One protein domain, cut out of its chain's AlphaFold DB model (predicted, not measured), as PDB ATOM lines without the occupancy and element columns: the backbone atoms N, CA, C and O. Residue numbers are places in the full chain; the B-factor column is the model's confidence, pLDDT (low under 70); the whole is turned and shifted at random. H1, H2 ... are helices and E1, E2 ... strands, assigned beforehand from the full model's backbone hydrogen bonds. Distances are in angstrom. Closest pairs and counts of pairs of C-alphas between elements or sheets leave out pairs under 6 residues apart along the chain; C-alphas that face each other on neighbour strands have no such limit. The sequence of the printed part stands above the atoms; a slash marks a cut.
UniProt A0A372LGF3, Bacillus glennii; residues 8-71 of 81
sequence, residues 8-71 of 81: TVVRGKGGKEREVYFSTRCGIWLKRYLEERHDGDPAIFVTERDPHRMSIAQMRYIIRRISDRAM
ATOM      1  N   THR A   8     158.578 154.402 152.085       94.19
ATOM      2  CA  THR A   8     158.975 154.933 150.785       94.19
ATOM      3  C   THR A   8     159.286 153.805 149.822       94.19
ATOM      4  O   THR A   8     159.780 152.753 150.219       94.19
ATOM      5  N   VAL A   9     159.035 154.044 148.541       94.25
ATOM      6  CA  VAL A   9     159.416 153.117 147.480       94.25
ATOM      7  C   VAL A   9     160.857 153.403 147.071       94.25
ATOM      8  O   VAL A   9     161.231 154.553 146.836       94.25
ATOM      9  N   VAL A  10     161.674 152.356 147.000       92.12
ATOM     10  CA  VAL A  10     163.040 152.405 146.475       92.12
ATOM     11  C   VAL A  10     163.136 151.558 145.217       92.12
ATOM     12  O   VAL A  10     162.633 150.435 145.163       92.12
ATOM     13  N   ARG A  11     163.818 152.084 144.201       92.38
ATOM     14  CA  ARG A  11     164.049 151.379 142.941       92.38
ATOM     15  C   ARG A  11     165.399 150.671 142.976       92.38
ATOM     16  O   ARG A  11     166.437 151.301 143.164       92.38
ATOM     17  N   GLY A  12     165.375 149.355 142.811       87.31
ATOM     18  CA  GLY A  12     166.546 148.489 142.785       87.31
ATOM     19  C   GLY A  12     166.960 148.051 141.378       87.31
ATOM     20  O   GLY A  12     166.444 148.513 140.356       87.31
ATOM     21  N   LYS A  13     167.906 147.107 141.331       86.12
ATOM     22  CA  LYS A  13     168.408 146.504 140.087       86.12
ATOM     23  C   LYS A  13     167.270 145.857 139.288       86.12
ATOM     24  O   LYS A  13     166.405 145.190 139.854       86.12
ATOM     25  N   GLY A  14     167.296 146.043 137.968       90.31
ATOM     26  CA  GLY A  14     166.254 145.545 137.063       90.31
ATOM     27  C   GLY A  14     164.937 146.319 137.162       90.31
ATOM     28  O   GLY A  14     163.902 145.798 136.774       90.31
ATOM     29  N   GLY A  15     164.959 147.528 137.736       88.75
ATOM     30  CA  GLY A  15     163.777 148.377 137.865       88.75
ATOM     31  C   GLY A  15     162.775 147.915 138.918       88.75
ATOM     32  O   GLY A  15     161.727 148.534 139.036       88.75
ATOM     33  N   LYS A  16     163.097 146.871 139.693       92.38
ATOM     34  CA  LYS A  16     162.226 146.355 140.749       92.38
ATOM     35  C   LYS A  16     162.071 147.383 141.858       92.38
ATOM     36  O   LYS A  16     163.065 147.853 142.411       92.38
ATOM     37  N   GLU A  17     160.834 147.677 142.206       95.00
ATOM     38  CA  GLU A  17     160.494 148.550 143.320       95.00
ATOM     39  C   GLU A  17     160.343 147.743 144.609       95.00
ATOM     40  O   GLU A  17     159.936 146.580 144.598       95.00
ATOM     41  N   ARG A  18     160.735 148.342 145.732       93.38
ATOM     42  CA  ARG A  18     160.550 147.779 147.070       93.38
ATOM     43  C   ARG A  18     160.032 148.866 147.984       93.38
ATOM     44  O   ARG A  18     160.585 149.962 147.999       93.38
ATOM     45  N   GLU A  19     159.011 148.557 148.765       94.94
ATOM     46  CA  GLU A  19     158.605 149.433 149.854       94.94
ATOM     47  C   GLU A  19     159.534 149.218 151.053       94.94
ATOM     48  O   GLU A  19     159.814 148.088 151.456       94.94
ATOM     49  N   VAL A  20     160.054 150.314 151.596       94.12
ATOM     50  CA  VAL A  20     160.924 150.331 152.770       94.12
ATOM     51  C   VAL A  20     160.254 151.165 153.843       94.12
ATOM     52  O   VAL A  20     159.862 152.305 153.598       94.12
ATOM     53  N   TYR A  21     160.170 150.595 155.039       95.00
ATOM     54  CA  TYR A  21     159.617 151.247 156.215       95.00
ATOM     55  C   TYR A  21     160.736 151.873 157.048       95.00
ATOM     56  O   TYR A  21     161.841 151.336 157.139       95.00
ATOM     57  N   PHE A  22     160.449 153.006 157.677       94.12
ATOM     58  CA  PHE A  22     161.375 153.702 158.561       94.12
ATOM     59  C   PHE A  22     160.747 153.967 159.931       94.12
ATOM     60  O   PHE A  22     159.530 154.009 160.112       94.12
ATOM     61  N   SER A  23     161.606 154.119 160.941       96.25
ATOM     62  CA  SER A  23     161.162 154.347 162.316       96.25
ATOM     63  C   SER A  23     160.470 155.704 162.477       96.25
ATOM     64  O   SER A  23     160.709 156.639 161.711       96.25
ATOM     65  N   THR A  24     159.667 155.856 163.534       95.31
ATOM     66  CA  THR A  24     159.046 157.143 163.891       95.31
ATOM     67  C   THR A  24     160.085 158.253 164.043       95.31
ATOM     68  O   THR A  24     159.895 159.348 163.519       95.31
ATOM     69  N   ARG A  25     161.228 157.957 164.682       96.19
ATOM     70  CA  ARG A  25     162.337 158.915 164.819       96.19
ATOM     71  C   ARG A  25     162.887 159.349 163.461       96.19
ATOM     72  O   ARG A  25     163.098 160.540 163.268       96.19
ATOM     73  N   CYS A  26     163.089 158.413 162.531       95.50
ATOM     74  CA  CYS A  26     163.529 158.735 161.171       95.50
ATOM     75  C   CYS A  26     162.524 159.658 160.469       95.50
ATOM     76  O   CYS A  26     162.920 160.679 159.917       95.50
ATOM     77  N   GLY A  27     161.226 159.355 160.575       95.88
ATOM     78  CA  GLY A  27     160.164 160.182 159.999       95.88
ATOM     79  C   GLY A  27     160.176 161.627 160.508       95.88
ATOM     80  O   GLY A  27     160.103 162.547 159.702       95.88
ATOM     81  N   ILE A  28     160.330 161.838 161.821       95.69
ATOM     82  CA  ILE A  28     160.385 163.186 162.418       95.69
ATOM     83  C   ILE A  28     161.570 163.987 161.869       95.69
ATOM     84  O   ILE A  28     161.390 165.115 161.415       95.69
ATOM     85  N   TRP A  29     162.777 163.411 161.893       97.06
ATOM     86  CA  TRP A  29     163.982 164.106 161.429       97.06
ATOM     87  C   TRP A  29     163.963 164.366 159.926       97.06
ATOM     88  O   TRP A  29     164.362 165.440 159.490       97.06
ATOM     89  N   LEU A  30     163.464 163.413 159.141       95.88
ATOM     90  CA  LEU A  30     163.380 163.557 157.694       95.88
ATOM     91  C   LEU A  30     162.339 164.606 157.283       95.88
ATOM     92  O   LEU A  30     162.586 165.356 156.345       95.88
ATOM     93  N   LYS A  31     161.213 164.707 158.003       95.38
ATOM     94  CA  LYS A  31     160.214 165.758 157.769       95.38
ATOM     95  C   LYS A  31     160.786 167.142 158.070       95.38
ATOM     96  O   LYS A  31     160.726 167.999 157.201       95.38
ATOM     97  N   ARG A  32     161.417 167.316 159.240       96.69
ATOM     98  CA  ARG A  32     162.078 168.580 159.621       96.69
ATOM     99  C   ARG A  32     163.122 169.009 158.598       96.69
ATOM    100  O   ARG A  32     163.086 170.135 158.131       96.69
ATOM    101  N   TYR A  33     163.992 168.084 158.192       96.12
ATOM    102  CA  TYR A  33     165.003 168.363 157.177       96.12
ATOM    103  C   TYR A  33     164.394 168.848 155.853       96.12
ATOM    104  O   TYR A  33     164.910 169.789 155.263       96.12
ATOM    105  N   LEU A  34     163.303 168.236 155.382       95.25
ATOM    106  CA  LEU A  34     162.637 168.670 154.149       95.25
ATOM    107  C   LEU A  34     161.883 170.001 154.314       95.25
ATOM    108  O   LEU A  34     161.798 170.752 153.351       95.25
ATOM    109  N   GLU A  35     161.349 170.296 155.501       95.81
ATOM    110  CA  GLU A  35     160.667 171.566 155.810       95.81
ATOM    111  C   GLU A  35     161.642 172.749 155.929       95.81
ATOM    112  O   GLU A  35     161.286 173.871 155.583       95.81
ATOM    113  N   GLU A  36     162.871 172.504 156.387       95.69
ATOM    114  CA  GLU A  36     163.944 173.505 156.498       95.69
ATOM    115  C   GLU A  36     164.643 173.794 155.155       95.69
ATOM    116  O   GLU A  36     165.462 174.710 155.062       95.69
ATOM    117  N   ARG A  37     164.347 173.022 154.102       95.19
ATOM    118  CA  ARG A  37     164.926 173.232 152.771       95.19
ATOM    119  C   ARG A  37     164.221 174.362 152.026       95.19
ATOM    120  O   ARG A  37     162.997 174.447 151.987       95.19
ATOM    121  N   HIS A  38     165.027 175.190 151.367       95.12
ATOM    122  CA  HIS A  38     164.575 176.321 150.548       95.12
ATOM    123  C   HIS A  38     164.961 176.178 149.068       95.12
ATOM    124  O   HIS A  38     164.933 177.149 148.317       95.12
ATOM    125  N   ASP A  39     165.346 174.973 148.651       95.50
ATOM    126  CA  ASP A  39     165.739 174.659 147.281       95.50
ATOM    127  C   ASP A  39     164.640 173.910 146.503       95.50
ATOM    128  O   ASP A  39     163.633 173.486 147.070       95.50
ATOM    129  N   GLY A  40     164.835 173.762 145.190       95.25
ATOM    130  CA  GLY A  40     163.887 173.101 144.283       95.25
ATOM    131  C   GLY A  40     164.296 171.701 143.807       95.25
ATOM    132  O   GLY A  40     163.633 171.163 142.919       95.25
ATOM    133  N   ASP A  41     165.382 171.109 144.322       96.12
ATOM    134  CA  ASP A  41     165.864 169.810 143.831       96.12
ATOM    135  C   ASP A  41     165.001 168.658 144.399       96.12
ATOM    136  O   ASP A  41     164.829 168.533 145.618       96.12
ATOM    137  N   PRO A  42     164.471 167.758 143.546       94.06
ATOM    138  CA  PRO A  42     163.596 166.665 143.977       94.06
ATOM    139  C   PRO A  42     164.315 165.540 144.744       94.06
ATOM    140  O   PRO A  42     163.668 164.608 145.233       94.06
ATOM    141  N   ALA A  43     165.648 165.535 144.814       95.00
ATOM    142  CA  ALA A  43     166.403 164.572 145.600       95.00
ATOM    143  C   ALA A  43     166.094 164.731 147.090       95.00
ATOM    144  O   ALA A  43     165.974 165.838 147.597       95.00
ATOM    145  N   ILE A  44     166.030 163.613 147.821       93.69
ATOM    146  CA  ILE A  44     165.790 163.654 149.268       93.69
ATOM    147  C   ILE A  44     166.941 164.360 149.977       93.69
ATOM    148  O   ILE A  44     166.666 165.218 150.797       93.69
ATOM    149  N   PHE A  45     168.194 164.030 149.651       95.50
ATOM    150  CA  PHE A  45     169.383 164.637 150.253       95.50
ATOM    151  C   PHE A  45     170.148 165.473 149.228       95.50
ATOM    152  O   PHE A  45     170.523 164.963 148.165       95.50
ATOM    153  N   VAL A  46     170.423 166.722 149.591       97.12
ATOM    154  CA  VAL A  46     171.138 167.703 148.765       97.12
ATOM    155  C   VAL A  46     172.360 168.276 149.475       97.12
ATOM    156  O   VAL A  46     172.515 168.151 150.692       97.12
ATOM    157  N   THR A  47     173.251 168.875 148.697       95.38
ATOM    158  CA  THR A  47     174.357 169.718 149.169       95.38
ATOM    159  C   THR A  47     173.861 171.050 149.745       95.38
ATOM    160  O   THR A  47     172.782 171.517 149.412       95.38
ATOM    161  N   GLU A  48     174.649 171.671 150.627       90.62
ATOM    162  CA  GLU A  48     174.231 172.874 151.373       90.62
ATOM    163  C   GLU A  48     174.468 174.194 150.615       90.62
ATOM    164  O   GLU A  48     173.596 175.052 150.585       90.62
ATOM    165  N   ARG A  49     175.649 174.378 150.007       89.62
ATOM    166  CA  ARG A  49     176.062 175.670 149.409       89.62
ATOM    167  C   ARG A  49     175.500 175.943 148.014       89.62
ATOM    168  O   ARG A  49     175.402 177.093 147.613       89.62
ATOM    169  N   ASP A  50     175.197 174.883 147.286       92.25
ATOM    170  CA  ASP A  50     174.593 174.898 145.957       92.25
ATOM    171  C   ASP A  50     173.741 173.632 145.893       92.25
ATOM    172  O   ASP A  50     174.309 172.554 145.705       92.25
ATOM    173  N   PRO A  51     172.448 173.698 146.245       95.69
ATOM    174  CA  PRO A  51     171.635 172.506 146.440       95.69
ATOM    175  C   PRO A  51     171.446 171.699 145.158       95.69
ATOM    176  O   PRO A  51     170.732 172.087 144.241       95.69
ATOM    177  N   HIS A  52     172.074 170.529 145.136       96.12
ATOM    178  CA  HIS A  52     171.875 169.501 144.130       96.12
ATOM    179  C   HIS A  52     171.967 168.123 144.784       96.12
ATOM    180  O   HIS A  52     172.512 167.968 145.883       96.12
ATOM    181  N   ARG A  53     171.447 167.095 144.107       96.94
ATOM    182  CA  ARG A  53     171.539 165.699 144.562       96.94
ATOM    183  C   ARG A  53     172.940 165.346 145.071       96.94
ATOM    184  O   ARG A  53     173.908 165.302 144.315       96.94
ATOM    185  N   MET A  54     173.011 164.970 146.344       96.31
ATOM    186  CA  MET A  54     174.264 164.562 146.963       96.31
ATOM    187  C   MET A  54     174.799 163.267 146.337       96.31
ATOM    188  O   MET A  54     174.084 162.268 146.208       96.31
ATOM    189  N   SER A  55     176.087 163.257 145.989       95.50
ATOM    190  CA  SER A  55     176.750 162.051 145.489       95.50
ATOM    191  C   SER A  55     176.946 161.002 146.589       95.50
ATOM    192  O   SER A  55     177.077 161.306 147.779       95.50
ATOM    193  N   ILE A  56     177.071 159.737 146.182       93.81
ATOM    194  CA  ILE A  56     177.384 158.629 147.099       93.81
ATOM    195  C   ILE A  56     178.711 158.883 147.838       93.81
ATOM    196  O   ILE A  56     178.831 158.558 149.021       93.81
ATOM    197  N   ALA A  57     179.705 159.467 147.163       94.06
ATOM    198  CA  ALA A  57     181.004 159.777 147.757       94.06
ATOM    199  C   ALA A  57     180.895 160.846 148.859       94.06
ATOM    200  O   ALA A  57     181.418 160.643 149.957       94.06
ATOM    201  N   GLN A  58     180.159 161.935 148.610       94.44
ATOM    202  CA  GLN A  58     179.903 162.979 149.612       94.44
ATOM    203  C   GLN A  58     179.145 162.424 150.821       94.44
ATOM    204  O   GLN A  58     179.532 162.677 151.960       94.44
ATOM    205  N   MET A  59     178.121 161.600 150.591       94.00
ATOM    206  CA  MET A  59     177.366 160.976 151.678       94.00
ATOM    207  C   MET A  59     178.262 160.088 152.556       94.00
ATOM    208  O   MET A  59     178.223 160.185 153.783       94.00
ATOM    209  N   ARG A  60     179.136 159.269 151.950       93.06
ATOM    210  CA  ARG A  60     180.130 158.466 152.689       93.06
ATOM    211  C   ARG A  60     181.098 159.339 153.485       93.06
ATOM    212  O   ARG A  60     181.412 159.003 154.626       93.06
ATOM    213  N   TYR A  61     181.551 160.452 152.908       93.06
ATOM    214  CA  TYR A  61     182.422 161.406 153.592       93.06
ATOM    215  C   TYR A  61     181.747 162.010 154.834       93.06
ATOM    216  O   TYR A  61     182.352 162.031 155.907       93.06
ATOM    217  N   ILE A  62     180.478 162.420 154.727       92.88
ATOM    218  CA  ILE A  62     179.695 162.945 155.857       92.88
ATOM    219  C   ILE A  62     179.547 161.887 156.958       92.88
ATOM    220  O   ILE A  62     179.814 162.182 158.123       92.88
ATOM    221  N   ILE A  63     179.192 160.646 156.599       91.50
ATOM    222  CA  ILE A  63     179.068 159.535 157.559       91.50
ATOM    223  C   ILE A  63     180.396 159.290 158.284       91.50
ATOM    224  O   ILE A  63     180.398 159.158 159.507       91.50
ATOM    225  N   ARG A  64     181.531 159.294 157.565       89.81
ATOM    226  CA  ARG A  64     182.859 159.154 158.183       89.81
ATOM    227  C   ARG A  64     183.112 160.262 159.203       89.81
ATOM    228  O   ARG A  64     183.418 159.972 160.349       89.81
ATOM    229  N   ARG A  65     182.861 161.521 158.832       93.00
ATOM    230  CA  ARG A  65     183.026 162.676 159.733       93.00
ATOM    231  C   ARG A  65     182.142 162.602 160.979       93.00
ATOM    232  O   ARG A  65     182.512 163.170 162.003       93.00
ATOM    233  N   ILE A  66     180.954 162.003 160.894       91.62
ATOM    234  CA  ILE A  66     180.082 161.771 162.057       91.62
ATOM    235  C   ILE A  66     180.654 160.645 162.927       91.62
ATOM    236  O   ILE A  66     180.745 160.818 164.136       91.62
ATOM    237  N   SER A  67     181.088 159.539 162.314       89.88
ATOM    238  CA  SER A  67     181.734 158.412 163.004       89.88
ATOM    239  C   SER A  67     182.963 158.854 163.798       89.88
ATOM    240  O   SER A  67     183.085 158.503 164.970       89.88
ATOM    241  N   ASP A  68     183.828 159.665 163.179       89.56
ATOM    242  CA  ASP A  68     185.050 160.193 163.792       89.56
ATOM    243  C   ASP A  68     184.713 161.071 165.010       89.56
ATOM    244  O   ASP A  68     185.296 160.914 166.081       89.56
ATOM    245  N   ARG A  69     183.712 161.957 164.879       92.06
ATOM    246  CA  ARG A  69     183.230 162.822 165.973       92.06
ATOM    247  C   ARG A  69     182.577 162.044 167.113       92.06
ATOM    248  O   ARG A  69     182.657 162.469 168.258       92.06
ATOM    249  N   ALA A  70     181.937 160.922 166.801       90.56
ATOM    250  CA  ALA A  70     181.313 160.039 167.777       90.56
ATOM    251  C   ALA A  70     182.299 159.028 168.398       90.56
ATOM    252  O   ALA A  70     181.867 158.175 169.170       90.56
ATOM    253  N   MET A  71     183.594 159.088 168.048       88.00
ATOM    254  CA  MET A  71     184.631 158.138 168.484       88.00
ATOM    255  C   MET A  71     184.254 156.669 168.219       88.00
ATOM    256  O   MET A  71     184.624 155.754 168.957       88.00
TER     257      MET A  71
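Overview. This is residues 8 to 71 of the 81 residues of a protein of Bacillus glennii (UniProt A0A372LGF3). A loose, open frame: a small two-stranded hairpin, E1 and E2, leads into helix H1, then a long loop, residues 36 to 55, crosses to helix H2, which stays away from the hairpin and H1. Residues 23 to 29 and 60 to 71, the latter with most of H2, stick out. The printed part has 64 residues, in the order E1, E2, H1, H2, with an antiparallel sheet and mixed class; the radius of gyration of the C-alphas is 14.0 A, the spans 35 by 31 by 26 A.

Arrangement. E1, residues 8 to 11, and E2, residues 17 to 21, form an antiparallel hairpin at 147 degrees, with N 10 and O 18 2.8 A apart, within hydrogen-bond range. H1, residues 24 to 35, and H2, residues 56 to 69, are apart; in both, every O i to N i+4 pair is within hydrogen-bond range.

Along the chain. E1 begins at C-alpha 8 (158.975, 154.933, 150.785). H1 measures 16.6 A and H2 20.2 A, ending at C-alpha 69 (183.230, 162.822, 165.973).

Size, cuts and confidence. The C-alphas farthest apart, of Gly 14 and Met 71, are 38.5 A apart. The printed part has no cut. The H1 to H2 link is long. No printed residue is under 70 in pLDDT.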